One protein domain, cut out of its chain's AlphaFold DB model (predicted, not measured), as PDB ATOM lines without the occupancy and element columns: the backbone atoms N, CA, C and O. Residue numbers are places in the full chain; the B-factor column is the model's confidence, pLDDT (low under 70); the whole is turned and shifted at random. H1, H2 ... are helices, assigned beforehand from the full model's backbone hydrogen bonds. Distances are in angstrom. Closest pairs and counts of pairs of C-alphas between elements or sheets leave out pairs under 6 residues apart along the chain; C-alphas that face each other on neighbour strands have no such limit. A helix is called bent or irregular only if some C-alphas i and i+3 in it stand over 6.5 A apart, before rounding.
ATOM      1  N   ILE A  20      52.240   4.794  -7.007       74.88
ATOM      2  CA  ILE A  20      51.165   3.809  -6.762       74.88
ATOM      3  C   ILE A  20      49.911   4.466  -6.166       74.88
ATOM      4  O   ILE A  20      48.811   4.172  -6.624       74.88
ATOM      5  N   LEU A  21      50.054   5.381  -5.198       75.31
ATOM      6  CA  LEU A  21      48.910   6.072  -4.586       75.31
ATOM      7  C   LEU A  21      48.131   6.960  -5.582       75.31
ATOM      8  O   LEU A  21      46.932   6.733  -5.729       75.31
ATOM      9  N   PRO A  22      48.741   7.932  -6.295       79.38
ATOM     10  CA  PRO A  22      48.001   8.742  -7.265       79.38
ATOM     11  C   PRO A  22      47.463   7.917  -8.445       79.38
ATOM     12  O   PRO A  22      46.353   8.183  -8.895       79.38
ATOM     13  N   CYS A  23      48.175   6.873  -8.897       80.62
ATOM     14  CA  CYS A  23      47.631   5.934  -9.883       80.62
ATOM     15  C   CYS A  23      46.389   5.204  -9.350       80.62
ATOM     16  O   CYS A  23      45.415   5.077 -10.080       80.62
ATOM     17  N   PHE A  24      46.392   4.749  -8.093       83.06
ATOM     18  CA  PHE A  24      45.236   4.085  -7.484       83.06
ATOM     19  C   PHE A  24      44.030   5.025  -7.347       83.06
ATOM     20  O   PHE A  24      42.923   4.632  -7.700       83.06
ATOM     21  N   LEU A  25      44.237   6.269  -6.898       78.12
ATOM     22  CA  LEU A  25      43.164   7.265  -6.769       78.12
ATOM     23  C   LEU A  25      42.532   7.598  -8.132       78.12
ATOM     24  O   LEU A  25      41.309   7.622  -8.249       78.12
ATOM     25  N   ILE A  26      43.352   7.783  -9.174       83.19
ATOM     26  CA  ILE A  26      42.862   8.041 -10.538       83.19
ATOM     27  C   ILE A  26      42.170   6.800 -11.119       83.19
ATOM     28  O   ILE A  26      41.078   6.927 -11.657       83.19
ATOM     29  N   LEU A  27      42.723   5.592 -10.953       82.81
ATOM     30  CA  LEU A  27      42.066   4.355 -11.405       82.81
ATOM     31  C   LEU A  27      40.727   4.105 -10.692       82.81
ATOM     32  O   LEU A  27      39.793   3.620 -11.323       82.81
ATOM     33  N   ALA A  28      40.607   4.460  -9.410       79.50
ATOM     34  CA  ALA A  28      39.345   4.392  -8.678       79.50
ATOM     35  C   ALA A  28      38.320   5.419  -9.197       79.50
ATOM     36  O   ALA A  28      37.160   5.067  -9.394       79.50
ATOM     37  N   ALA A  29      38.748   6.654  -9.488       78.75
ATOM     38  CA  ALA A  29      37.891   7.679 -10.089       78.75
ATOM     39  C   ALA A  29      37.398   7.267 -11.491       78.75
ATOM     40  O   ALA A  29      36.196   7.302 -11.753       78.75
ATOM     41  N   MET A  30      38.305   6.776 -12.347       80.56
ATOM     42  CA  MET A  30      37.980   6.217 -13.666       80.56
ATOM     43  C   MET A  30      36.985   5.054 -13.556       80.56
ATOM     44  O   MET A  30      36.005   5.008 -14.295       80.56
ATOM     45  N   ALA A  31      37.203   4.126 -12.619       78.94
ATOM     46  CA  ALA A  31      36.324   2.977 -12.426       78.94
ATOM     47  C   ALA A  31      34.910   3.379 -11.977       78.94
ATOM     48  O   ALA A  31      33.948   2.778 -12.448       78.94
ATOM     49  N   LEU A  32      34.762   4.395 -11.115       75.44
ATOM     50  CA  LEU A  32      33.450   4.913 -10.704       75.44
ATOM     51  C   LEU A  32      32.695   5.587 -11.858       75.44
ATOM     52  O   LEU A  32      31.497   5.349 -12.013       75.44
ATOM     53  N   LEU A  33      33.386   6.392 -12.672       71.19
ATOM     54  CA  LEU A  33      32.801   7.062 -13.839       71.19
ATOM     55  C   LEU A  33      32.331   6.040 -14.885       71.19
ATOM     56  O   LEU A  33      31.147   6.008 -15.224       71.19
ATOM     57  N   ILE A  34      33.213   5.119 -15.291       72.50
ATOM     58  CA  ILE A  34      32.899   4.048 -16.251       72.50
ATOM     59  C   ILE A  34      31.775   3.136 -15.724       72.50
ATOM     60  O   ILE A  34      30.870   2.770 -16.474       72.50
ATOM     61  N   TRP A  35      31.785   2.785 -14.431       71.62
ATOM     62  CA  TRP A  35      30.723   1.974 -13.823       71.62
ATOM     63  C   TRP A  35      29.367   2.683 -13.837       71.62
ATOM     64  O   TRP A  35      28.353   2.047 -14.135       71.62
ATOM     65  N   CYS A  36      29.328   3.989 -13.563       65.19
ATOM     66  CA  CYS A  36      28.081   4.737 -13.635       65.19
ATOM     67  C   CYS A  36      27.582   4.877 -15.075       65.19
ATOM     68  O   CYS A  36      26.395   4.661 -15.308       65.19
ATOM     69  N   HIS A  37      28.449   5.161 -16.051       64.12
ATOM     70  CA  HIS A  37      28.031   5.208 -17.457       64.12
ATOM     71  C   HIS A  37      27.458   3.851 -17.913       64.12
ATOM     72  O   HIS A  37      26.430   3.789 -18.582       64.12
ATOM     73  N   SER A  48      24.706  11.619  -8.546       47.81
ATOM     74  CA  SER A  48      24.898  11.856  -7.109       47.81
ATOM     75  C   SER A  48      25.791  10.811  -6.424       47.81
ATOM     76  O   SER A  48      26.600  11.160  -5.564       47.81
ATOM     77  N   THR A  49      25.710   9.543  -6.843       52.84
ATOM     78  CA  THR A  49      26.531   8.459  -6.279       52.84
ATOM     79  C   THR A  49      27.978   8.541  -6.775       52.84
ATOM     80  O   THR A  49      28.899   8.312  -5.989       52.84
ATOM     81  N   ILE A  50      28.206   8.947  -8.037       58.59
ATOM     82  CA  ILE A  50      29.561   9.263  -8.531       58.59
ATOM     83  C   ILE A  50      30.147  10.422  -7.726       58.59
ATOM     84  O   ILE A  50      31.266  10.322  -7.234       58.59
ATOM     85  N   PHE A  51      29.391  11.516  -7.590       54.84
ATOM     86  CA  PHE A  51      29.828  12.742  -6.928       54.84
ATOM     87  C   PHE A  51      30.276  12.468  -5.486       54.84
ATOM     88  O   PHE A  51      31.396  12.813  -5.112       54.84
ATOM     89  N   LEU A  52      29.465  11.734  -4.718       53.47
ATOM     90  CA  LEU A  52      29.820  11.297  -3.368       53.47
ATOM     91  C   LEU A  52      31.052  10.367  -3.356       53.47
ATOM     92  O   LEU A  52      31.917  10.504  -2.492       53.47
ATOM     93  N   GLY A  53      31.175   9.456  -4.327       61.19
ATOM     94  CA  GLY A  53      32.339   8.574  -4.466       61.19
ATOM     95  C   GLY A  53      33.642   9.315  -4.796       61.19
ATOM     96  O   GLY A  53      34.683   9.023  -4.206       61.19
ATOM     97  N   LEU A  54      33.594  10.314  -5.683       64.38
ATOM     98  CA  LEU A  54      34.734  11.171  -6.021       64.38
ATOM     99  C   LEU A  54      35.138  12.058  -4.837       64.38
ATOM    100  O   LEU A  54      36.332  12.162  -4.558       64.38
ATOM    101  N   ILE A  55      34.172  12.598  -4.083       61.62
ATOM    102  CA  ILE A  55      34.434  13.294  -2.813       61.62
ATOM    103  C   ILE A  55      35.166  12.365  -1.839       61.62
ATOM    104  O   ILE A  55      36.197  12.750  -1.297       61.62
ATOM    105  N   VAL A  56      34.715  11.118  -1.650       63.34
ATOM    106  CA  VAL A  56      35.408  10.154  -0.772       63.34
ATOM    107  C   VAL A  56      36.852   9.901  -1.235       63.34
ATOM    108  O   VAL A  56      37.761   9.894  -0.404       63.34
ATOM    109  N   ILE A  57      37.099   9.761  -2.542       70.50
ATOM    110  CA  ILE A  57      38.458   9.606  -3.095       70.50
ATOM    111  C   ILE A  57      39.316  10.862  -2.842       70.50
ATOM    112  O   ILE A  57      40.479  10.730  -2.457       70.50
ATOM    113  N   GLN A  58      38.754  12.063  -2.999       74.06
ATOM    114  CA  GLN A  58      39.430  13.347  -2.767       74.06
ATOM    115  C   GLN A  58      39.700  13.622  -1.274       74.06
ATOM    116  O   GLN A  58      40.720  14.222  -0.927       74.06
ATOM    117  N   MET A  59      38.828  13.153  -0.376       68.94
ATOM    118  CA  MET A  59      38.981  13.309   1.074       68.94
ATOM    119  C   MET A  59      39.986  12.325   1.691       68.94
ATOM    120  O   MET A  59      40.567  12.635   2.727       68.94
ATOM    121  N   LEU A  60      40.259  11.166   1.076       68.62
ATOM    122  CA  LEU A  60      41.221  10.187   1.613       68.62
ATOM    123  C   LEU A  60      42.647  10.761   1.825       68.62
ATOM    124  O   LEU A  60      43.204  10.560   2.911       68.62
ATOM    125  N   PRO A  61      43.249  11.508   0.872       70.56
ATOM    126  CA  PRO A  61      44.495  12.243   1.104       70.56
ATOM    127  C   PRO A  61      44.418  13.265   2.247       70.56
ATOM    128  O   PRO A  61      45.378  13.398   3.007       70.56
ATOM    129  N   LEU A  62      43.292  13.973   2.380       68.31
ATOM    130  CA  LEU A  62      43.093  15.005   3.402       68.31
ATOM    131  C   LEU A  62      42.950  14.403   4.803       68.31
ATOM    132  O   LEU A  62      43.632  14.859   5.714       68.31
ATOM    133  N   LEU A  63      42.176  13.329   4.961       63.91
ATOM    134  CA  LEU A  63      42.028  12.597   6.223       63.91
ATOM    135  C   LEU A  63      43.367  12.018   6.707       63.91
ATOM    136  O   LEU A  63      43.704  12.111   7.887       63.91
ATOM    137  N   PHE A  64      44.178  11.456   5.800       65.75
ATOM    138  CA  PHE A  64      45.538  11.031   6.152       65.75
ATOM    139  C   PHE A  64      46.395  12.219   6.606       65.75
ATOM    140  O   PHE A  64      47.151  12.103   7.570       65.75
ATOM    141  N   LEU A  65      46.297  13.356   5.914       66.00
ATOM    142  CA  LEU A  65      47.072  14.547   6.239       66.00
ATOM    143  C   LEU A  65      46.657  15.142   7.594       66.00
ATOM    144  O   LEU A  65      47.532  15.455   8.395       66.00
ATOM    145  N   GLU A  66      45.359  15.218   7.893       63.06
ATOM    146  CA  GLU A  66      44.817  15.677   9.177       63.06
ATOM    147  C   GLU A  66      45.333  14.821  10.340       63.06
ATOM    148  O   GLU A  66      45.923  15.357  11.277       63.06
ATOM    149  N   LEU A  67      45.220  13.490  10.245       59.94
ATOM    150  CA  LEU A  67      45.712  12.556  11.269       59.94
ATOM    151  C   LEU A  67      47.221  12.708  11.548       59.94
ATOM    152  O   LEU A  67      47.689  12.386  12.643       59.94
ATOM    153  N   ARG A  68      47.999  13.195  10.570       59.03
ATOM    154  CA  ARG A  68      49.452  13.409  10.685       59.03
ATOM    155  C   ARG A  68      49.831  14.836  11.085       59.03
ATOM    156  O   ARG A  68      50.837  15.001  11.765       59.03
ATOM    157  N   ILE A  69      49.020  15.838  10.748       58.59
ATOM    158  CA  ILE A  69      49.127  17.211  11.268       58.59
ATOM    159  C   ILE A  69      48.756  17.234  12.758       58.59
ATOM    160  O   ILE A  69      49.491  17.799  13.559       58.59
ATOM    161  N   ALA A  70      47.680  16.544  13.152       55.66
ATOM    162  CA  ALA A  70      47.245  16.414  14.545       55.66
ATOM    163  C   ALA A  70      48.230  15.627  15.436       55.66
ATOM    164  O   ALA A  70      48.144  15.707  16.658       55.66
ATOM    165  N   SER A  71      49.171  14.887  14.836       52.03
ATOM    166  CA  SER A  71      50.282  14.212  15.525       52.03
ATOM    167  C   SER A  71      51.653  14.851  15.239       52.03
ATOM    168  O   SER A  71      52.689  14.223  15.461       52.03
ATOM    169  N   CYS A  72      51.681  16.106  14.769       49.41
ATOM    170  CA  CYS A  72      52.898  16.888  14.552       49.41
ATOM    171  C   CYS A  72      53.017  18.048  15.566       49.41
ATOM    172  O   CYS A  72      52.071  18.824  15.697       49.41
ATOM    173  N   PRO A  73      54.169  18.236  16.243       43.94
ATOM    174  CA  PRO A  73      54.367  19.363  17.165       43.94
ATOM    175  C   PRO A  73      54.558  20.723  16.482       43.94
ATOM    176  O   PRO A  73      54.261  21.747  17.092       43.94
ATOM    177  N   ASP A  74      55.043  20.739  15.236       55.19
ATOM    178  CA  ASP A  74      55.180  21.948  14.411       55.19
ATOM    179  C   ASP A  74      54.408  21.784  13.084       55.19
ATOM    180  O   ASP A  74      54.987  21.479  12.030       55.19
ATOM    181  N   PRO A  75      53.074  21.959  13.117       57.88
ATOM    182  CA  PRO A  75      52.262  21.912  11.910       57.88
ATOM    183  C   PRO A  75      52.549  23.100  10.975       57.88
ATOM    184  O   PRO A  75      52.361  22.968   9.767       57.88
ATOM    185  N   GLU A  76      53.029  24.239  11.492       59.75
ATOM    186  CA  GLU A  76      53.317  25.444  10.703       59.75
ATOM    187  C   GLU A  76      54.486  25.192   9.734       59.75
ATOM    188  O   GLU A  76      54.365  25.441   8.529       59.75
ATOM    189  N   ALA A  77      55.585  24.601  10.217       61.31
ATOM    190  CA  ALA A  77      56.699  24.177   9.374       61.31
ATOM    191  C   ALA A  77      56.315  23.027   8.427       61.31
ATOM    192  O   ALA A  77      56.716  23.040   7.258       61.31
ATOM    193  N   MET A  78      55.504  22.064   8.884       65.44
ATOM    194  CA  MET A  78      55.020  20.963   8.040       65.44
ATOM    195  C   MET A  78      54.222  21.479   6.828       65.44
ATOM    196  O   MET A  78      54.467  21.040   5.702       65.44
ATOM    197  N   LEU A  79      53.315  22.438   7.034       66.69
ATOM    198  CA  LEU A  79      52.528  23.077   5.972       66.69
ATOM    199  C   LEU A  79      53.415  23.861   4.994       66.69
ATOM    200  O   LEU A  79      53.269  23.732   3.775       66.69
ATOM    201  N   ALA A  80      54.376  24.631   5.512       71.31
ATOM    202  CA  ALA A  80      55.324  25.382   4.692       71.31
ATOM    203  C   ALA A  80      56.177  24.470   3.783       71.31
ATOM    204  O   ALA A  80      56.484  24.850   2.652       71.31
ATOM    205  N   MET A  81      56.507  23.246   4.219       72.50
ATOM    206  CA  MET A  81      57.288  22.295   3.417       72.50
ATOM    207  C   MET A  81      56.590  21.851   2.123       72.50
ATOM    208  O   MET A  81      57.258  21.745   1.094       72.50
ATOM    209  N   PHE A  82      55.282  21.567   2.147       81.00
ATOM    210  CA  PHE A  82      54.556  21.076   0.962       81.00
ATOM    211  C   PHE A  82      53.727  22.142   0.234       81.00
ATOM    212  O   PHE A  82      53.313  21.903  -0.904       81.00
ATOM    213  N   GLY A  83      53.511  23.315   0.843       83.12
ATOM    214  CA  GLY A  83      52.627  24.365   0.325       83.12
ATOM    215  C   GLY A  83      52.884  24.749  -1.135       83.12
ATOM    216  O   GLY A  83      51.933  24.861  -1.903       83.12
ATOM    217  N   ILE A  84      54.151  24.843  -1.566       88.69
ATOM    218  CA  ILE A  84      54.515  25.146  -2.966       88.69
ATOM    219  C   ILE A  84      53.911  24.125  -3.944       88.69
ATOM    220  O   ILE A  84      53.351  24.515  -4.964       88.69
ATOM    221  N   LYS A  85      53.986  22.823  -3.643       89.12
ATOM    222  CA  LYS A  85      53.510  21.769  -4.556       89.12
ATOM    223  C   LYS A  85      51.990  21.736  -4.652       89.12
ATOM    224  O   LYS A  85      51.453  21.589  -5.746       89.12
ATOM    225  N   VAL A  86      51.310  21.924  -3.519       89.38
ATOM    226  CA  VAL A  86      49.844  22.016  -3.469       89.38
ATOM    227  C   VAL A  86      49.371  23.261  -4.230       89.38
ATOM    228  O   VAL A  86      48.479  23.151  -5.067       89.38
ATOM    229  N   LEU A  87      50.020  24.417  -4.032       91.25
ATOM    230  CA  LEU A  87      49.743  25.653  -4.780       91.25
ATOM    231  C   LEU A  87      49.962  25.493  -6.288       91.25
ATOM    232  O   LEU A  87      49.131  25.953  -7.067       91.25
ATOM    233  N   LEU A  88      51.041  24.828  -6.714       91.81
ATOM    234  CA  LEU A  88      51.293  24.565  -8.133       91.81
ATOM    235  C   LEU A  88      50.214  23.653  -8.741       91.81
ATOM    236  O   LEU A  88      49.714  23.973  -9.816       91.81
ATOM    237  N   LEU A  89      49.787  22.586  -8.050       91.25
ATOM    238  CA  LEU A  89      48.675  21.732  -8.505       91.25
ATOM    239  C   LEU A  89      47.355  22.513  -8.624       91.25
ATOM    240  O   LEU A  89      46.657  22.372  -9.630       91.25
ATOM    241  N   HIS A  90      47.054  23.393  -7.661       91.56
ATOM    242  CA  HIS A  90      45.880  24.272  -7.720       91.56
ATOM    243  C   HIS A  90      45.962  25.261  -8.891       91.56
ATOM    244  O   HIS A  90      45.002  25.422  -9.645       91.56
ATOM    245  N   GLY A  91      47.131  25.871  -9.109       91.62
ATOM    246  CA  GLY A  91      47.389  26.710 -10.278       91.62
ATOM    247  C   GLY A  91      47.199  25.956 -11.597       91.62
ATOM    248  O   GLY A  91      46.606  26.506 -12.523       91.62
ATOM    249  N   CYS A  92      47.636  24.697 -11.682       91.19
ATOM    250  CA  CYS A  92      47.481  23.870 -12.878       91.19
ATOM    251  C   CYS A  92      46.013  23.589 -13.225       91.19
ATOM    252  O   CYS A  92      45.621  23.856 -14.363       91.19
ATOM    253  N   PHE A  93      45.184  23.097 -12.290       89.81
ATOM    254  CA  PHE A  93      43.785  22.795 -12.631       89.81
ATOM    255  C   PHE A  93      42.970  24.061 -12.917       89.81
ATOM    256  O   PHE A  93      42.187  24.073 -13.868       89.81
ATOM    257  N   MET A  94      43.196  25.153 -12.175       90.38
ATOM    258  CA  MET A  94      42.521  26.424 -12.455       90.38
ATOM    259  C   MET A  94      42.950  27.016 -13.800       90.38
ATOM    260  O   MET A  94      42.100  27.507 -14.536       90.38
ATOM    261  N   THR A  95      44.229  26.906 -14.177       89.81
ATOM    262  CA  THR A  95      44.700  27.341 -15.505       89.81
ATOM    263  C   THR A  95      44.026  26.535 -16.618       89.81
ATOM    264  O   THR A  95      43.579  27.124 -17.596       89.81
ATOM    265  N   LEU A  96      43.867  25.214 -16.463       86.69
ATOM    266  CA  LEU A  96      43.123  24.388 -17.425       86.69
ATOM    267  C   LEU A  96      41.646  24.809 -17.527       86.69
ATOM    268  O   LEU A  96      41.139  24.975 -18.636       86.69
ATOM    269  N   ARG A  97      40.981  25.079 -16.394       84.56
ATOM    270  CA  ARG A  97      39.599  25.603 -16.357       84.56
ATOM    271  C   ARG A  97      39.484  27.010 -16.974       84.56
ATOM    272  O   ARG A  97      38.478  27.308 -17.610       84.56
ATOM    273  N   VAL A  98      40.517  27.853 -16.865       84.69
ATOM    274  CA  VAL A  98      40.618  29.153 -17.564       84.69
ATOM    275  C   VAL A  98      40.832  28.972 -19.069       84.69
ATOM    276  O   VAL A  98      40.221  29.693 -19.852       84.69
ATOM    277  N   CYS A  99      41.640  28.002 -19.505       81.25
ATOM    278  CA  CYS A  99      41.810  27.691 -20.927       81.25
ATOM    279  C   CYS A  99      40.528  27.128 -21.567       81.25
ATOM    280  O   CYS A  99      40.251  27.438 -22.723       81.25
ATOM    281  N   ALA A 100      39.727  26.362 -20.818       74.69
ATOM    282  CA  ALA A 100      38.413  25.872 -21.246       74.69
ATOM    283  C   ALA A 100      37.286  26.924 -21.145       74.69
ATOM    284  O   ALA A 100      36.191  26.702 -21.653       74.69
ATOM    285  N   TRP A 101      37.523  28.082 -20.519       69.31
ATOM    286  CA  TRP A 101      36.491  29.092 -20.242       69.31
ATOM    287  C   TRP A 101      35.648  29.533 -21.456       69.31
ATOM    288  O   TRP A 101      34.443  29.678 -21.268       69.31
ATOM    289  N   PRO A 102      36.165  29.675 -22.698       63.78
ATOM    290  CA  PRO A 102      35.325  29.994 -23.864       63.78
ATOM    291  C   PRO A 102      34.167  29.012 -24.137       63.78
ATOM    292  O   PRO A 102      33.311  29.317 -24.962       63.78
ATOM    293  N   LEU A 103      34.160  27.857 -23.464       55.72
ATOM    294  CA  LEU A 103      33.216  26.748 -23.605       55.72
ATOM    295  C   LEU A 103      32.383  26.525 -22.314       55.72
ATOM    296  O   LEU A 103      31.377  25.825 -22.328       55.72
ATOM    297  N   MET A 104      32.762  27.158 -21.193       54.25
ATOM    298  CA  MET A 104      32.171  26.948 -19.859       54.25
ATOM    299  C   MET A 104      31.102  27.989 -19.484       54.25
ATOM    300  O   MET A 104      31.139  29.141 -19.920       54.25
ATOM    301  N   GLU A 105      30.196  27.621 -18.567       54.31
ATOM    302  CA  GLU A 105      29.172  28.533 -18.034       54.31
ATOM    303  C   GLU A 105      29.740  29.844 -17.456       54.31
ATOM    304  O   GLU A 105      30.715  29.872 -16.691       54.31
ATOM    305  N   VAL A 106      29.034  30.943 -17.744       43.34
ATOM    306  CA  VAL A 106      29.361  32.298 -17.282       43.34
ATOM    307  C   VAL A 106      29.472  32.343 -15.753       43.34
ATOM    308  O   VAL A 106      28.517  32.070 -15.030       43.34
ATOM    309  N   GLY A 107      30.655  32.721 -15.262       50.69
ATOM    310  CA  GLY A 107      30.967  32.877 -13.836       50.69
ATOM    311  C   GLY A 107      32.129  31.999 -13.366       50.69
ATOM    312  O   GLY A 107      33.043  32.514 -12.727       50.69
ATOM    313  N   ILE A 108      32.162  30.718 -13.758       61.25
ATOM    314  CA  ILE A 108      33.206  29.763 -13.319       61.25
ATOM    315  C   ILE A 108      34.598  30.183 -13.815       61.25
ATOM    316  O   ILE A 108      35.590  30.066 -13.097       61.25
ATOM    317  N   GLY A 109      34.700  30.718 -15.032       69.44
ATOM    318  CA  GLY A 109      35.989  31.170 -15.557       69.44
ATOM    319  C   GLY A 109      36.580  32.378 -14.819       69.44
ATOM    320  O   GLY A 109      37.786  32.416 -14.581       69.44
ATOM    321  N   TRP A 110      35.741  33.318 -14.358       74.25
ATOM    322  CA  TRP A 110      36.200  34.466 -13.562       74.25
ATOM    323  C   TRP A 110      36.766  34.035 -12.205       74.25
ATOM    324  O   TRP A 110      37.766  34.606 -11.765       74.25
ATOM    325  N   SER A 111      36.182  33.022 -11.553       73.69
ATOM    326  CA  SER A 111      36.703  32.520 -10.278       73.69
ATOM    327  C   SER A 111      37.999  31.729 -10.444       73.69
ATOM    328  O   SER A 111      38.949  31.974  -9.701       73.69
ATOM    329  N   ASN A 112      38.102  30.877 -11.470       83.19
ATOM    330  CA  ASN A 112      39.352  30.181 -11.786       83.19
ATOM    331  C   ASN A 112      40.466  31.160 -12.215       83.19
ATOM    332  O   ASN A 112      41.624  30.962 -11.844       83.19
ATOM    333  N   LEU A 113      40.145  32.260 -12.912       86.00
ATOM    334  CA  LEU A 113      41.113  33.326 -13.209       86.00
ATOM    335  C   LEU A 113      41.591  34.023 -11.925       86.00
ATOM    336  O   LEU A 113      42.797  34.157 -11.717       86.00
ATOM    337  N   ALA A 114      40.667  34.435 -11.052       84.69
ATOM    338  CA  ALA A 114      41.003  35.083  -9.783       84.69
ATOM    339  C   ALA A 114      41.862  34.174  -8.884       84.69
ATOM    340  O   ALA A 114      42.873  34.623  -8.341       84.69
ATOM    341  N   GLY A 115      41.516  32.886  -8.788       86.25
ATOM    342  CA  GLY A 115      42.290  31.884  -8.059       86.25
ATOM    343  C   GLY A 115      43.672  31.628  -8.671       86.25
ATOM    344  O   GLY A 115      44.657  31.560  -7.937       86.25
ATOM    345  N   THR A 116      43.792  31.590 -10.003       90.38
ATOM    346  CA  THR A 116      45.091  31.473 -10.698       90.38
ATOM    347  C   THR A 116      45.998  32.669 -10.391       90.38
ATOM    348  O   THR A 116      47.168  32.490 -10.043       90.38
ATOM    349  N   ILE A 117      45.461  33.894 -10.439       91.12
ATOM    350  CA  ILE A 117      46.192  35.118 -10.064       91.12
ATOM    351  C   ILE A 117      46.609  35.062  -8.584       91.12
ATOM    352  O   ILE A 117      47.752  35.392  -8.257       91.12
ATOM    353  N   ALA A 118      45.725  34.591  -7.699       88.06
ATOM    354  CA  ALA A 118      46.024  34.425  -6.280       88.06
ATOM    355  C   ALA A 118      47.160  33.412  -6.039       88.06
ATOM    356  O   ALA A 118      48.083  33.731  -5.292       88.06
ATOM    357  N   VAL A 119      47.174  32.254  -6.715       92.38
ATOM    358  CA  VAL A 119      48.287  31.282  -6.649       92.38
ATOM    359  C   VAL A 119      49.615  31.934  -7.032       92.38
ATOM    360  O   VAL A 119      50.596  31.802  -6.300       92.38
ATOM    361  N   VAL A 120      49.661  32.673  -8.147       91.75
ATOM    362  CA  VAL A 120      50.892  33.343  -8.603       91.75
ATOM    363  C   VAL A 120      51.363  34.384  -7.581       91.75
ATOM    364  O   VAL A 120      52.546  34.405  -7.232       91.75
ATOM    365  N   ALA A 121      50.448  35.198  -7.046       90.81
ATOM    366  CA  ALA A 121      50.757  36.189  -6.017       90.81
ATOM    367  C   ALA A 121      51.259  35.544  -4.710       90.81
ATOM    368  O   ALA A 121      52.217  36.027  -4.112       90.81
ATOM    369  N   VAL A 122      50.662  34.428  -4.286       89.75
ATOM    370  CA  VAL A 122      50.996  33.699  -3.050       89.75
ATOM    371  C   VAL A 122      52.342  32.980  -3.169       89.75
ATOM    372  O   VAL A 122      53.168  33.060  -2.256       89.75
ATOM    373  N   LEU A 123      52.623  32.355  -4.316       90.31
ATOM    374  CA  LEU A 123      53.929  31.764  -4.617       90.31
ATOM    375  C   LEU A 123      55.044  32.825  -4.622       90.31
ATOM    376  O   LEU A 123      56.118  32.588  -4.068       90.31
ATOM    377  N   GLN A 124      54.797  34.014  -5.182       89.38
ATOM    378  CA  GLN A 124      55.775  35.108  -5.190       89.38
ATOM    379  C   GLN A 124      55.940  35.774  -3.809       89.38
ATOM    380  O   GLN A 124      57.067  35.937  -3.340       89.38
ATOM    381  N   ALA A 125      54.850  36.145  -3.130       86.00
ATOM    382  CA  ALA A 125      54.886  36.948  -1.903       86.00
ATOM    383  C   ALA A 125      55.077  36.131  -0.611       86.00
ATOM    384  O   ALA A 125      55.710  36.621   0.332       86.00
ATOM    385  N   GLY A 126      54.558  34.902  -0.554       83.38
ATOM    386  CA  GLY A 126      54.754  33.975   0.563       83.38
ATOM    387  C   GLY A 126      56.039  33.165   0.407       83.38
ATOM    388  O   GLY A 126      56.937  33.241   1.245       83.38
ATOM    389  N   PHE A 127      56.152  32.432  -0.703       85.88
ATOM    390  CA  PHE A 127      57.205  31.429  -0.915       85.88
ATOM    391  C   PHE A 127      58.453  31.941  -1.655       85.88
ATOM    392  O   PHE A 127      59.439  31.213  -1.756       85.88
ATOM    393  N   ARG A 128      58.450  33.192  -2.146       86.25
ATOM    394  CA  ARG A 128      59.539  33.793  -2.949       86.25
ATOM    395  C   ARG A 128      59.903  32.953  -4.189       86.25
ATOM    396  O   ARG A 128      61.060  32.935  -4.617       86.25
ATOM    397  N   PHE A 129      58.916  32.252  -4.751       86.38
ATOM    398  CA  PHE A 129      59.084  31.314  -5.857       86.38
ATOM    399  C   PHE A 129      59.613  32.011  -7.117       86.38
ATOM    400  O   PHE A 129      59.112  33.062  -7.528       86.38
ATOM    401  N   LYS A 130      60.631  31.415  -7.744       85.00
ATOM    402  CA  LYS A 130      61.281  31.955  -8.940       85.00
ATOM    403  C   LYS A 130      60.713  31.278 -10.179       85.00
ATOM    404  O   LYS A 130      60.910  30.087 -10.383       85.00
ATOM    405  N   TRP A 131      60.081  32.062 -11.048       82.56
ATOM    406  CA  TRP A 131      59.558  31.605 -12.336       82.56
ATOM    407  C   TRP A 131      60.700  31.398 -13.346       82.56
ATOM    408  O   TRP A 131      60.924  32.192 -14.255       82.56
ATOM    409  N   LYS A 132      61.467  30.328 -13.126       85.44
ATOM    410  CA  LYS A 132      62.600  29.872 -13.934       85.44
ATOM    411  C   LYS A 132      62.465  28.381 -14.234       85.44
ATOM    412  O   LYS A 132      61.988  27.632 -13.390       85.44
ATOM    413  N   VAL A 133      63.012  27.942 -15.371       78.69
ATOM    414  CA  VAL A 133      63.099  26.515 -15.745       78.69
ATOM    415  C   VAL A 133      63.752  25.681 -14.636       78.69
ATOM    416  O   VAL A 133      63.229  24.630 -14.287       78.69
ATOM    417  N   GLU A 134      64.822  26.198 -14.023       77.38
ATOM    418  CA  GLU A 134      65.523  25.608 -12.870       77.38
ATOM    419  C   GLU A 134      64.536  25.195 -11.755       77.38
ATOM    420  O   GLU A 134      64.418  24.012 -11.439       77.38
ATOM    421  N   SER A 135      63.737  26.136 -11.242       76.12
ATOM    422  CA  SER A 135      62.778  25.870 -10.156       76.12
ATOM    423  C   SER A 135      61.489  25.169 -10.586       76.12
ATOM    424  O   SER A 135      60.780  24.625  -9.744       76.12
ATOM    425  N   VAL A 136      61.195  25.092 -11.887       73.50
ATOM    426  CA  VAL A 136      60.181  24.155 -12.400       73.50
ATOM    427  C   VAL A 136      60.727  22.720 -12.379       73.50
ATOM    428  O   VAL A 136      60.012  21.803 -11.979       73.50
ATOM    429  N   THR A 137      62.008  22.508 -12.708       76.06
ATOM    430  CA  THR A 137      62.637  21.175 -12.618       76.06
ATOM    431  C   THR A 137      62.855  20.679 -11.181       76.06
ATOM    432  O   THR A 137      62.974  19.474 -10.968       76.06
ATOM    433  N   GLU A 138      62.808  21.563 -10.179       79.50
ATOM    434  CA  GLU A 138      62.742  21.195  -8.751       79.50
ATOM    435  C   GLU A 138      61.377  20.578  -8.350       79.50
ATOM    436  O   GLU A 138      61.266  19.949  -7.294       79.50
ATOM    437  N   HIS A 139      60.347  20.704  -9.200       85.19
ATOM    438  CA  HIS A 139      58.971  20.236  -8.967       85.19
ATOM    439  C   HIS A 139      58.440  19.327 -10.093       85.19
ATOM    440  O   HIS A 139      57.250  19.321 -10.412       85.19
ATOM    441  N   MET A 140      59.320  18.509 -10.682       81.62
ATOM    442  CA  MET A 140      58.948  17.494 -11.682       81.62
ATOM    443  C   MET A 140      57.881  16.499 -11.191       81.62
ATOM    444  O   MET A 140      57.176  15.914 -12.009       81.62
ATOM    445  N   ASP A 141      57.724  16.315  -9.878       82.25
ATOM    446  CA  ASP A 141      56.685  15.462  -9.299       82.25
ATOM    447  C   ASP A 141      55.271  16.039  -9.466       82.25
ATOM    448  O   ASP A 141      54.346  15.289  -9.779       82.25
ATOM    449  N   VAL A 142      55.114  17.365  -9.381       88.00
ATOM    450  CA  VAL A 142      53.864  18.052  -9.751       88.00
ATOM    451  C   VAL A 142      53.552  17.838 -11.234       88.00
ATOM    452  O   VAL A 142      52.427  17.482 -11.582       88.00
ATOM    453  N   LEU A 143      54.550  17.978 -12.114       87.88
ATOM    454  CA  LEU A 143      54.364  17.776 -13.554       87.88
ATOM    455  C   LEU A 143      53.973  16.325 -13.891       87.88
ATOM    456  O   LEU A 143      53.087  16.105 -14.713       87.88
ATOM    457  N   CYS A 144      54.573  15.329 -13.232       87.88
ATOM    458  CA  CYS A 144      54.196  13.926 -13.417       87.88
ATOM    459  C   CYS A 144      52.764  13.615 -12.953       87.88
ATOM    460  O   CYS A 144      52.110  12.778 -13.574       87.88
ATOM    461  N   LEU A 145      52.254  14.287 -11.915       89.44
ATOM    462  CA  LEU A 145      50.851  14.162 -11.498       89.44
ATOM    463  C   LEU A 145      49.891  14.792 -12.512       89.44
ATOM    464  O   LEU A 145      48.891  14.168 -12.858       89.44
ATOM    465  N   VAL A 146      50.222  15.973 -13.042       90.94
ATOM    466  CA  VAL A 146      49.441  16.634 -14.104       90.94
ATOM    467  C   VAL A 146      49.389  15.780 -15.375       90.94
ATOM    468  O   VAL A 146      48.321  15.610 -15.959       90.94
ATOM    469  N   ILE A 147      50.513  15.173 -15.773       90.31
ATOM    470  CA  ILE A 147      50.567  14.250 -16.918       90.31
ATOM    471  C   ILE A 147      49.747  12.979 -16.649       90.31
ATOM    472  O   ILE A 147      48.997  12.551 -17.523       90.31
ATOM    473  N   LEU A 148      49.844  12.386 -15.454       90.56
ATOM    474  CA  LEU A 148      49.068  11.194 -15.092       90.56
ATOM    475  C   LEU A 148      47.556  11.468 -15.112       90.56
ATOM    476  O   LEU A 148      46.802  10.672 -15.667       90.56
ATOM    477  N   ALA A 149      47.124  12.600 -14.554       89.62
ATOM    478  CA  ALA A 149      45.732  13.036 -14.579       89.62
ATOM    479  C   ALA A 149      45.232  13.291 -16.011       89.62
ATOM    480  O   ALA A 149      44.146  12.838 -16.360       89.62
ATOM    481  N   GLY A 150      46.040  13.930 -16.866       90.38
ATOM    482  CA  GLY A 150      45.715  14.131 -18.282       90.38
ATOM    483  C   GLY A 150      45.598  12.826 -19.079       90.38
ATOM    484  O   GLY A 150      44.691  12.692 -19.897       90.38
ATOM    485  N   ILE A 151      46.460  11.838 -18.812       89.31
ATOM    486  CA  ILE A 151      46.368  10.499 -19.421       89.31
ATOM    487  C   ILE A 151      45.117   9.763 -18.927       89.31
ATOM    488  O   ILE A 151      44.398   9.184 -19.737       89.31
ATOM    489  N   GLY A 152      44.835   9.799 -17.620       86.38
ATOM    490  CA  GLY A 152      43.630   9.191 -17.049       86.38
ATOM    491  C   GLY A 152      42.350   9.796 -17.628       86.38
ATOM    492  O   GLY A 152      41.444   9.060 -18.008       86.38
ATOM    493  N   ALA A 153      42.294  11.124 -17.751       86.50
ATOM    494  CA  ALA A 153      41.169  11.830 -18.355       86.50
ATOM    495  C   ALA A 153      40.983  11.434 -19.823       86.50
ATOM    496  O   ALA A 153      39.920  10.937 -20.175       86.50
ATOM    497  N   LEU A 154      42.033  11.530 -20.648       87.25
ATOM    498  CA  LEU A 154      41.974  11.146 -22.063       87.25
ATOM    499  C   LEU A 154      41.509   9.693 -22.255       87.25
ATOM    500  O   LEU A 154      40.731   9.415 -23.160       87.25
ATOM    501  N   LEU A 155      41.955   8.768 -21.399       85.56
ATOM    502  CA  LEU A 155      41.474   7.384 -21.416       85.56
ATOM    503  C   LEU A 155      39.999   7.268 -21.009       85.56
ATOM    504  O   LEU A 155      39.296   6.455 -21.594       85.56
ATOM    505  N   THR A 156      39.535   8.064 -20.040       82.94
ATOM    506  CA  THR A 156      38.123   8.089 -19.612       82.94
ATOM    507  C   THR A 156      37.233   8.507 -20.784       82.94
ATOM    508  O   THR A 156      36.370   7.737 -21.190       82.94
ATOM    509  N   GLU A 157      37.530   9.648 -21.413       81.94
ATOM    510  CA  GLU A 157      36.742  10.170 -22.540       81.94
ATOM    511  C   GLU A 157      36.757   9.237 -23.766       81.94
ATOM    512  O   GLU A 157      35.740   9.068 -24.435       81.94
ATOM    513  N   ILE A 158      37.892   8.578 -24.052       81.44
ATOM    514  CA  ILE A 158      38.015   7.593 -25.146       81.44
ATOM    515  C   ILE A 158      37.150   6.343 -24.909       81.44
ATOM    516  O   ILE A 158      36.735   5.706 -25.877       81.44
ATOM    517  N   PHE A 159      36.871   5.977 -23.654       73.00
ATOM    518  CA  PHE A 159      35.936   4.894 -23.329       73.00
ATOM    519  C   PHE A 159      34.470   5.354 -23.250       73.00
ATOM    520  O   PHE A 159      33.589   4.496 -23.175       73.00
ATOM    521  N   GLU A 160      34.201   6.663 -23.277       67.19
ATOM    522  CA  GLU A 160      32.874   7.246 -23.041       67.19
ATOM    523  C   GLU A 160      32.215   7.837 -24.306       67.19
ATOM    524  O   GLU A 160      30.993   7.763 -24.434       67.19
ATOM    525  N   TYR A 161      32.983   8.364 -25.275       61.75
ATOM    526  CA  TYR A 161      32.430   9.057 -26.454       61.75
ATOM    527  C   TYR A 161      32.848   8.494 -27.823       61.75
ATOM    528  O   TYR A 161      34.015   8.506 -28.204       61.75
ATOM    529  N   ASP A 162      31.842   8.159 -28.641       54.91
ATOM    530  CA  ASP A 162      31.975   7.706 -30.042       54.91
ATOM    531  C   ASP A 162      32.030   8.877 -31.062       54.91
ATOM    532  O   ASP A 162      31.923   8.690 -32.274       54.91
ATOM    533  N   THR A 163      32.174  10.128 -30.593       54.31
ATOM    534  CA  THR A 163      32.199  11.336 -31.447       54.31
ATOM    535  C   THR A 163      33.391  12.254 -31.137       54.31
ATOM    536  O   THR A 163      33.471  12.794 -30.034       54.31
ATOM    537  N   PRO A 164      34.291  12.538 -32.103       58.41
ATOM    538  CA  PRO A 164      35.584  13.176 -31.822       58.41
ATOM    539  C   PRO A 164      35.536  14.699 -31.605       58.41
ATOM    540  O   PRO A 164      36.544  15.289 -31.224       58.41
ATOM    541  N   TYR A 165      34.404  15.359 -31.869       56.25
ATOM    542  CA  TYR A 165      34.331  16.825 -31.969       56.25
ATOM    543  C   TYR A 165      34.416  17.581 -30.632       56.25
ATOM    544  O   TYR A 165      34.755  18.760 -30.643       56.25
ATOM    545  N   LEU A 166      34.154  16.911 -29.503       64.88
ATOM    546  CA  LEU A 166      34.204  17.484 -28.146       64.88
ATOM    547  C   LEU A 166      35.306  16.860 -27.265       64.88
ATOM    548  O   LEU A 166      35.526  17.296 -26.137       64.88
ATOM    549  N   LEU A 167      36.041  15.864 -27.779       72.50
ATOM    550  CA  LEU A 167      36.979  15.037 -27.004       72.50
ATOM    551  C   LEU A 167      38.028  15.862 -26.237       72.50
ATOM    552  O   LEU A 167      38.341  15.555 -25.088       72.50
ATOM    553  N   LEU A 168      38.563  16.922 -26.853       76.00
ATOM    554  CA  LEU A 168      39.560  17.797 -26.225       76.00
ATOM    555  C   LEU A 168      38.975  18.630 -25.072       76.00
ATOM    556  O   LEU A 168      39.667  18.862 -24.084       76.00
ATOM    557  N   GLU A 169      37.722  19.069 -25.186       73.25
ATOM    558  CA  GLU A 169      37.043  19.900 -24.187       73.25
ATOM    559  C   GLU A 169      36.769  19.100 -22.911       73.25
ATOM    560  O   GLU A 169      37.243  19.475 -21.834       73.25
ATOM    561  N   HIS A 170      36.112  17.942 -23.047       74.44
ATOM    562  CA  HIS A 170      35.869  17.045 -21.919       74.44
ATOM    563  C   HIS A 170      37.188  16.539 -21.311       74.44
ATOM    564  O   HIS A 170      37.359  16.618 -20.096       74.44
ATOM    565  N   THR A 171      38.192  16.185 -22.133       82.81
ATOM    566  CA  THR A 171      39.526  15.794 -21.627       82.81
ATOM    567  C   THR A 171      40.153  16.890 -20.757       82.81
ATOM    568  O   THR A 171      40.729  16.575 -19.719       82.81
ATOM    569  N   ILE A 172      40.048  18.175 -21.129       82.69
ATOM    570  CA  ILE A 172      40.582  19.285 -20.319       82.69
ATOM    571  C   ILE A 172      39.804  19.432 -19.004       82.69
ATOM    572  O   ILE A 172      40.420  19.628 -17.950       82.69
ATOM    573  N   PHE A 173      38.473  19.311 -19.036       77.62
ATOM    574  CA  PHE A 173      37.644  19.394 -17.833       77.62
ATOM    575  C   PHE A 173      37.924  18.231 -16.868       77.62
ATOM    576  O   PHE A 173      38.301  18.468 -15.716       77.62
ATOM    577  N   THR A 174      37.854  16.989 -17.344       80.75
ATOM    578  CA  THR A 174      38.120  15.769 -16.566       80.75
ATOM    579  C   THR A 174      39.566  15.727 -16.059       80.75
ATOM    580  O   THR A 174      39.797  15.387 -14.897       80.75
ATOM    581  N   ALA A 175      40.546  16.191 -16.847       87.31
ATOM    582  CA  ALA A 175      41.927  16.343 -16.381       87.31
ATOM    583  C   ALA A 175      42.040  17.360 -15.240       87.31
ATOM    584  O   ALA A 175      42.754  17.099 -14.272       87.31
ATOM    585  N   SER A 176      41.323  18.490 -15.303       87.69
ATOM    586  CA  SER A 176      41.314  19.468 -14.206       87.69
ATOM    587  C   SER A 176      40.801  18.846 -12.899       87.69
ATOM    588  O   SER A 176      41.420  19.018 -11.851       87.69
ATOM    589  N   SER A 177      39.745  18.033 -12.973       82.69
ATOM    590  CA  SER A 177      39.161  17.339 -11.821       82.69
ATOM    591  C   SER A 177      40.070  16.226 -11.283       82.69
ATOM    592  O   SER A 177      40.234  16.102 -10.073       82.69
ATOM    593  N   TYR A 178      40.751  15.463 -12.145       86.44
ATOM    594  CA  TYR A 178      41.737  14.467 -11.699       86.44
ATOM    595  C   TYR A 178      42.993  15.107 -11.074       86.44
ATOM    596  O   TYR A 178      43.553  14.539 -10.136       86.44
ATOM    597  N   ILE A 179      43.418  16.296 -11.527       88.75
ATOM    598  CA  ILE A 179      44.486  17.081 -10.873       88.75
ATOM    599  C   ILE A 179      44.038  17.546  -9.482       88.75
ATOM    600  O   ILE A 179      44.832  17.506  -8.543       88.75
ATOM    601  N   GLU A 180      42.774  17.944  -9.335       86.12
ATOM    602  CA  GLU A 180      42.188  18.339  -8.052       86.12
ATOM    603  C   GLU A 180      42.141  17.163  -7.056       86.12
ATOM    604  O   GLU A 180      42.581  17.305  -5.913       86.12
ATOM    605  N   VAL A 181      41.729  15.969  -7.509       81.69
ATOM    606  CA  VAL A 181      41.727  14.721  -6.716       81.69
ATOM    607  C   VAL A 181      43.123  14.359  -6.190       81.69
ATOM    608  O   VAL A 181      43.258  13.930  -5.044       81.69
ATOM    609  N   VAL A 182      44.187  14.560  -6.980       85.25
ATOM    610  CA  VAL A 182      45.574  14.326  -6.522       85.25
ATOM    611  C   VAL A 182      46.233  15.554  -5.875       85.25
ATOM    612  O   VAL A 182      47.400  15.477  -5.479       85.25
ATOM    613  N   GLY A 183      45.505  16.666  -5.704       85.44
ATOM    614  CA  GLY A 183      46.028  17.972  -5.278       85.44
ATOM    615  C   GLY A 183      46.803  17.965  -3.954       85.44
ATOM    616  O   GLY A 183      47.770  18.712  -3.793       85.44
ATOM    617  N   PHE A 184      46.430  17.075  -3.028       84.56
ATOM    618  CA  PHE A 184      47.071  16.914  -1.714       84.56
ATOM    619  C   PHE A 184      48.024  15.714  -1.611       84.56
ATOM    620  O   PHE A 184      48.682  15.547  -0.581       84.56
ATOM    621  N   VAL A 185      48.176  14.904  -2.667       83.00
ATOM    622  CA  VAL A 185      49.123  13.773  -2.669       83.00
ATOM    623  C   VAL A 185      50.565  14.274  -2.440       83.00
ATOM    624  O   VAL A 185      51.282  13.650  -1.654       83.00
ATOM    625  N   PRO A 186      50.941  15.459  -2.974       82.38
ATOM    626  CA  PRO A 186      52.008  16.331  -2.486       82.38
ATOM    627  C   PRO A 186      52.386  16.222  -1.008       82.38
ATOM    628  O   PRO A 186      53.514  15.893  -0.630       82.38
ATOM    629  N   ALA A 187      51.405  16.553  -0.171       77.06
ATOM    630  CA  ALA A 187      51.543  16.690   1.270       77.06
ATOM    631  C   ALA A 187      51.656  15.323   1.953       77.06
ATOM    632  O   ALA A 187      52.614  15.079   2.688       77.06
ATOM    633  N   VAL A 188      50.735  14.406   1.624       75.56
ATOM    634  CA  VAL A 188      50.729  13.002   2.079       75.56
ATOM    635  C   VAL A 188      52.098  12.353   1.865       75.56
ATOM    636  O   VAL A 188      52.660  11.746   2.779       75.56
ATOM    637  N   TRP A 189      52.662  12.538   0.667       74.38
ATOM    638  CA  TRP A 189      53.980  12.042   0.295       74.38
ATOM    639  C   TRP A 189      55.085  12.592   1.201       74.38
ATOM    640  O   TRP A 189      55.840  11.827   1.804       74.38
ATOM    641  N   MET A 190      55.190  13.919   1.299       73.06
ATOM    642  CA  MET A 190      56.293  14.574   2.007       73.06
ATOM    643  C   MET A 190      56.254  14.288   3.511       73.06
ATOM    644  O   MET A 190      57.285  13.948   4.089       73.06
ATOM    645  N   VAL A 191      55.064  14.299   4.116       67.94
ATOM    646  CA  VAL A 191      54.854  13.938   5.527       67.94
ATOM    647  C   VAL A 191      55.224  12.473   5.801       67.94
ATOM    648  O   VAL A 191      55.849  12.172   6.821       67.94
ATOM    649  N   HIS A 192      54.911  11.548   4.886       68.44
ATOM    650  CA  HIS A 192      55.329  10.147   5.010       68.44
ATOM    651  C   HIS A 192      56.845   9.952   4.824       68.44
ATOM    652  O   HIS A 192      57.424   9.076   5.465       68.44
ATOM    653  N   GLN A 193      57.506  10.754   3.979       65.06
ATOM    654  CA  GLN A 193      58.959  10.669   3.786       65.06
ATOM    655  C   GLN A 193      59.758  11.247   4.959       65.06
ATOM    656  O   GLN A 193      60.709  10.595   5.392       65.06
ATOM    657  N   SER A 194      59.370  12.403   5.509       60.97
ATOM    658  CA  SER A 194      60.013  12.963   6.711       60.97
ATOM    659  C   SER A 194      59.952  11.978   7.881       60.97
ATOM    660  O   SER A 194      60.975  11.669   8.487       60.97
ATOM    661  N   ALA A 195      58.782  11.370   8.108       55.97
ATOM    662  CA  ALA A 195      58.580  10.358   9.145       55.97
ATOM    663  C   ALA A 195      59.342   9.031   8.928       55.97
ATOM    664  O   ALA A 195      59.320   8.176   9.807       55.97
ATOM    665  N   LYS A 196      59.988   8.827   7.770       53.19
ATOM    666  CA  LYS A 196      60.780   7.622   7.457       53.19
ATOM    667  C   LYS A 196      62.289   7.809   7.559       53.19
ATOM    668  O   LYS A 196      63.020   6.838   7.388       53.19
ATOM    669  N   LYS A 197      62.756   9.039   7.763       46.84
ATOM    670  CA  LYS A 197      64.180   9.372   7.681       46.84
ATOM    671  C   LYS A 197      64.858   9.665   9.016       46.84
ATOM    672  O   LYS A 197      66.081   9.646   9.050       46.84
ATOM    673  N   ASN A 198      64.091  10.000  10.055       43.91
ATOM    674  CA  ASN A 198      64.596  10.726  11.226       43.91
ATOM    675  C   ASN A 198      65.379  12.004  10.830       43.91
ATOM    676  O   ASN A 198      66.336  12.383  11.498       43.91
ATOM    677  N   VAL A 207      59.824  32.741  11.748       54.31
ATOM    678  CA  VAL A 207      59.116  33.907  11.172       54.31
ATOM    679  C   VAL A 207      58.839  33.769   9.664       54.31
ATOM    680  O   VAL A 207      57.762  34.146   9.201       54.31
ATOM    681  N   ASP A 208      59.777  33.223   8.881       65.75
ATOM    682  CA  ASP A 208      59.568  33.013   7.436       65.75
ATOM    683  C   ASP A 208      58.720  31.751   7.162       65.75
ATOM    684  O   ASP A 208      57.954  31.734   6.199       65.75
ATOM    685  N   LEU A 209      58.781  30.736   8.036       66.00
ATOM    686  CA  LEU A 209      57.909  29.550   7.990       66.00
ATOM    687  C   LEU A 209      56.449  29.910   8.320       66.00
ATOM    688  O   LEU A 209      55.549  29.582   7.550       66.00
ATOM    689  N   GLN A 210      56.215  30.677   9.387       64.75
ATOM    690  CA  GLN A 210      54.897  31.208   9.762       64.75
ATOM    691  C   GLN A 210      54.297  32.081   8.664       64.75
ATOM    692  O   GLN A 210      53.118  31.955   8.338       64.75
ATOM    693  N   ARG A 211      55.117  32.924   8.024       73.38
ATOM    694  CA  ARG A 211      54.708  33.682   6.837       73.38
ATOM    695  C   ARG A 211      54.266  32.753   5.703       73.38
ATOM    696  O   ARG A 211      53.217  32.995   5.112       73.38
ATOM    697  N   GLN A 212      55.032  31.710   5.391       77.06
ATOM    698  CA  GLN A 212      54.686  30.748   4.337       77.06
ATOM    699  C   GLN A 212      53.383  29.997   4.645       77.06
ATOM    700  O   GLN A 212      52.504  29.942   3.785       77.06
ATOM    701  N   ALA A 213      53.212  29.510   5.877       69.12
ATOM    702  CA  ALA A 213      51.984  28.859   6.334       69.12
ATOM    703  C   ALA A 213      50.766  29.804   6.285       69.12
ATOM    704  O   ALA A 213      49.711  29.413   5.791       69.12
ATOM    705  N   LEU A 214      50.914  31.067   6.706       73.69
ATOM    706  CA  LEU A 214      49.852  32.078   6.641       73.69
ATOM    707  C   LEU A 214      49.427  32.376   5.195       73.69
ATOM    708  O   LEU A 214      48.236  32.368   4.892       73.69
ATOM    709  N   PHE A 215      50.386  32.612   4.293       78.50
ATOM    710  CA  PHE A 215      50.101  32.853   2.872       78.50
ATOM    711  C   PHE A 215      49.438  31.634   2.205       78.50
ATOM    712  O   PHE A 215      48.534  31.805   1.387       78.50
ATOM    713  N   PHE A 216      49.842  30.416   2.581       78.25
ATOM    714  CA  PHE A 216      49.225  29.171   2.120       78.25
ATOM    715  C   PHE A 216      47.785  29.001   2.631       78.25
ATOM    716  O   PHE A 216      46.885  28.772   1.827       78.25
ATOM    717  N   PHE A 217      47.540  29.180   3.933       73.38
ATOM    718  CA  PHE A 217      46.196  29.076   4.511       73.38
ATOM    719  C   PHE A 217      45.238  30.137   3.970       73.38
ATOM    720  O   PHE A 217      44.109  29.803   3.624       73.38
ATOM    721  N   VAL A 218      45.664  31.402   3.871       75.38
ATOM    722  CA  VAL A 218      44.815  32.489   3.352       75.38
ATOM    723  C   VAL A 218      44.403  32.222   1.903       75.38
ATOM    724  O   VAL A 218      43.251  32.472   1.554       75.38
ATOM    725  N   PHE A 219      45.297  31.658   1.080       84.06
ATOM    726  CA  PHE A 219      44.923  31.168  -0.245       84.06
ATOM    727  C   PHE A 219      43.913  30.024  -0.166       84.06
ATOM    728  O   PHE A 219      42.849  30.111  -0.765       84.06
ATOM    729  N   LEU A 220      44.255  28.949   0.544       76.94
ATOM    730  CA  LEU A 220      43.542  27.676   0.462       76.94
ATOM    731  C   LEU A 220      42.128  27.789   1.041       76.94
ATOM    732  O   LEU A 220      41.166  27.375   0.403       76.94
ATOM    733  N   VAL A 221      41.998  28.446   2.195       68.31
ATOM    734  CA  VAL A 221      40.703  28.795   2.787       68.31
ATOM    735  C   VAL A 221      39.936  29.738   1.858       68.31
ATOM    736  O   VAL A 221      38.786  29.466   1.539       68.31
ATOM    737  N   GLY A 222      40.563  30.813   1.365       70.50
ATOM    738  CA  GLY A 222      39.904  31.770   0.470       70.50
ATOM    739  C   GLY A 222      39.433  31.167  -0.859       70.50
ATOM    740  O   GLY A 222      38.424  31.612  -1.398       70.50
ATOM    741  N   PHE A 223      40.132  30.151  -1.369       77.56
ATOM    742  CA  PHE A 223      39.787  29.427  -2.588       77.56
ATOM    743  C   PHE A 223      38.540  28.557  -2.393       77.56
ATOM    744  O   PHE A 223      37.538  28.804  -3.062       77.56
ATOM    745  N   TYR A 224      38.566  27.600  -1.457       70.38
ATOM    746  CA  TYR A 224      37.439  26.681  -1.246       70.38
ATOM    747  C   TYR A 224      36.168  27.415  -0.800       70.38
ATOM    748  O   TYR A 224      35.097  27.167  -1.339       70.38
ATOM    749  N   VAL A 225      36.299  28.426   0.062       62.50
ATOM    750  CA  VAL A 225      35.181  29.284   0.489       62.50
ATOM    751  C   VAL A 225      34.532  30.044  -0.673       62.50
ATOM    752  O   VAL A 225      33.324  30.284  -0.673       62.50
ATOM    753  N   PHE A 226      35.322  30.464  -1.664       67.62
ATOM    754  CA  PHE A 226      34.813  31.184  -2.831       67.62
ATOM    755  C   PHE A 226      34.190  30.239  -3.870       67.62
ATOM    756  O   PHE A 226      33.225  30.625  -4.529       67.62
ATOM    757  N   GLU A 227      34.693  29.006  -3.968       66.50
ATOM    758  CA  GLU A 227      34.079  27.903  -4.718       66.50
ATOM    759  C   GLU A 227      32.697  27.563  -4.126       66.50
ATOM    760  O   GLU A 227      31.681  27.780  -4.793       66.50
ATOM    761  N   ASP A 228      32.651  27.212  -2.830       61.50
ATOM    762  CA  ASP A 228      31.434  26.919  -2.056       61.50
ATOM    763  C   ASP A 228      30.364  28.007  -2.246       61.50
ATOM    764  O   ASP A 228      29.191  27.717  -2.495       61.50
ATOM    765  N   LEU A 229      30.760  29.285  -2.152       58.59
ATOM    766  CA  LEU A 229      29.862  30.428  -2.332       58.59
ATOM    767  C   LEU A 229      29.246  30.497  -3.733       58.59
ATOM    768  O   LEU A 229      28.062  30.817  -3.860       58.59
ATOM    769  N   ILE A 230      30.030  30.242  -4.782       60.19
ATOM    770  CA  ILE A 230      29.557  30.286  -6.173       60.19
ATOM    771  C   ILE A 230      28.629  29.101  -6.443       60.19
ATOM    772  O   ILE A 230      27.552  29.285  -7.019       60.19
ATOM    773  N   THR A 231      29.000  27.915  -5.968       55.44
ATOM    774  CA  THR A 231      28.202  26.690  -6.066       55.44
ATOM    775  C   THR A 231      26.862  26.847  -5.328       55.44
ATOM    776  O   THR A 231      25.797  26.641  -5.920       55.44
ATOM    777  N   ALA A 232      26.866  27.357  -4.092       50.44
ATOM    778  CA  ALA A 232      25.649  27.665  -3.335       50.44
ATOM    779  C   ALA A 232      24.787  28.766  -3.989       50.44
ATOM    780  O   ALA A 232      23.553  28.674  -3.993       50.44
ATOM    781  N   TRP A 233      25.406  29.799  -4.574       53.41
ATOM    782  CA  TRP A 233      24.689  30.856  -5.296       53.41
ATOM    783  C   TRP A 233      23.980  30.321  -6.547       53.41
ATOM    784  O   TRP A 233      22.804  30.633  -6.752       53.41
ATOM    785  N   LYS A 234      24.635  29.451  -7.332       52.69
ATOM    786  CA  LYS A 234      24.017  28.785  -8.493       52.69
ATOM    787  C   LYS A 234      22.800  27.949  -8.100       52.69
ATOM    788  O   LYS A 234      21.731  28.128  -8.686       52.69
ATOM    789  N   ILE A 235      22.922  27.099  -7.076       46.75
ATOM    790  CA  ILE A 235      21.816  26.262  -6.569       46.75
ATOM    791  C   ILE A 235      20.604  27.133  -6.188       46.75
ATOM    792  O   ILE A 235      19.462  26.816  -6.533       46.75
ATOM    793  N   LYS A 236      20.849  28.281  -5.543       41.75
ATOM    794  CA  LYS A 236      19.818  29.253  -5.142       41.75
ATOM    795  C   LYS A 236      19.186  30.026  -6.310       41.75
ATOM    796  O   LYS A 236      18.097  30.569  -6.141       41.75
ATOM    797  N   HIS A 237      19.834  30.096  -7.474       42.03
ATOM    798  CA  HIS A 237      19.279  30.756  -8.663       42.03
ATOM    799  C   HIS A 237      18.538  29.787  -9.600       42.03
ATOM    800  O   HIS A 237      17.565  30.188 -10.233       42.03
ATOM    801  N   LEU A 238      18.932  28.508  -9.624       37.75
ATOM    802  CA  LEU A 238      18.204  27.427 -10.304       37.75
ATOM    803  C   LEU A 238      16.889  27.055  -9.592       37.75
ATOM    804  O   LEU A 238      15.914  26.672 -10.239       37.75
ATOM    805  N   SER A 239      16.832  27.186  -8.263       36.78
ATOM    806  CA  SER A 239      15.634  26.891  -7.464       36.78
ATOM    807  C   SER A 239      14.700  28.105  -7.337       36.78
ATOM    808  O   SER A 239      14.788  28.908  -6.409       36.78
TER     809      SER A 239
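AT A GLANCE: This is residues 20 to 37, 48 to 198 and 207 to 239 of the 803 residues of the protein "HHP3 protein" of Symbiodinium natans (UniProt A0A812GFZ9). Eight helices form a bundle round H3, which runs through the middle; H4 and H9, side by side, pack on one side of it, and H1, H2, H6, H7 and H8 gather on the other. The tiny helix H5 lies at the rim, in the connection from H4 to H6. The printed part has 202 residues with nine named helices, H1 to H9 in order along the chain, and no named strand; the class is all helix. The whole is compact, with a radius of gyration of the C-alphas of 17.5 A and spans of 53 by 39 by 34 A.

HOW THE PARTS SIT: H1, residues 20 to 37, touches residues 50 to 57 alone of H2, residues 48 to 69, at a shallow tilt of 17 degrees, opposite ways, with C-alphas 29 and 54 closest at 6.2 A. H3, residues 75 to 99, is the hub, touching five helices; it is irregular, with C-alphas 81 and 84 7.5 A apart, and has a kink of 49 degrees near residue 82. H3 and H4, residues 108 to 125, form a helical hairpin at a steep tilt of 39 degrees, the C-alphas of Met 94 and Asn 112 closest at 5.0 A. H5, residues 133 to 137, touches no helix. H6, residues 140 to 160, touches H1 at a shallow tilt of 20 degrees, the same way, closest at the C-alphas of Met 30 and Thr 156, 6.2 A. H7, residues 167 to 181, touches H6 at a steep tilt of 49 degrees, opposite ways, closest at the C-alphas of Gly 150 and Ala 175, 4.8 A. H7 touches H3 at its residues 89 to 97 alone, closest at the C-alphas of Phe 93 and Ser 176, 4.4 A. H8, residues 185 to 194, touches H3 at its residues 78 to 86 alone, closest at the C-alphas of Phe 82 and Ala 187, 5.3 A. H9, residues 207 to 238, touches H4 with residues 215 to 227 alone, at a shallow tilt of 5 degrees, opposite ways, closest at the C-alphas of Val 122 and Phe 215, 6.0 A. Every O i to N i+4 pair is within hydrogen-bond range in H1 and H4 to H9; H2 has 16 of 18 and H3 18 of 21.

IN THESE COORDINATES: H1 begins at C-alpha 20, (51.165, 3.809, -6.762). H2 measures 30.9 A, H3 34.9 A and H6 30.2 A. H9, 46.7 A, ends at C-alpha 238, (18.204, 27.427, -10.304).

THE WHOLE: Residues 38 to 47 and 199 to 206 are not printed; the C-alpha gaps are 12.7 A and 23.8 A. Of the links printed whole, none is long. Mean pLDDT of the printed part is 73.3; 76 residues are under 70, among them 62 to 79 and 225 to 239.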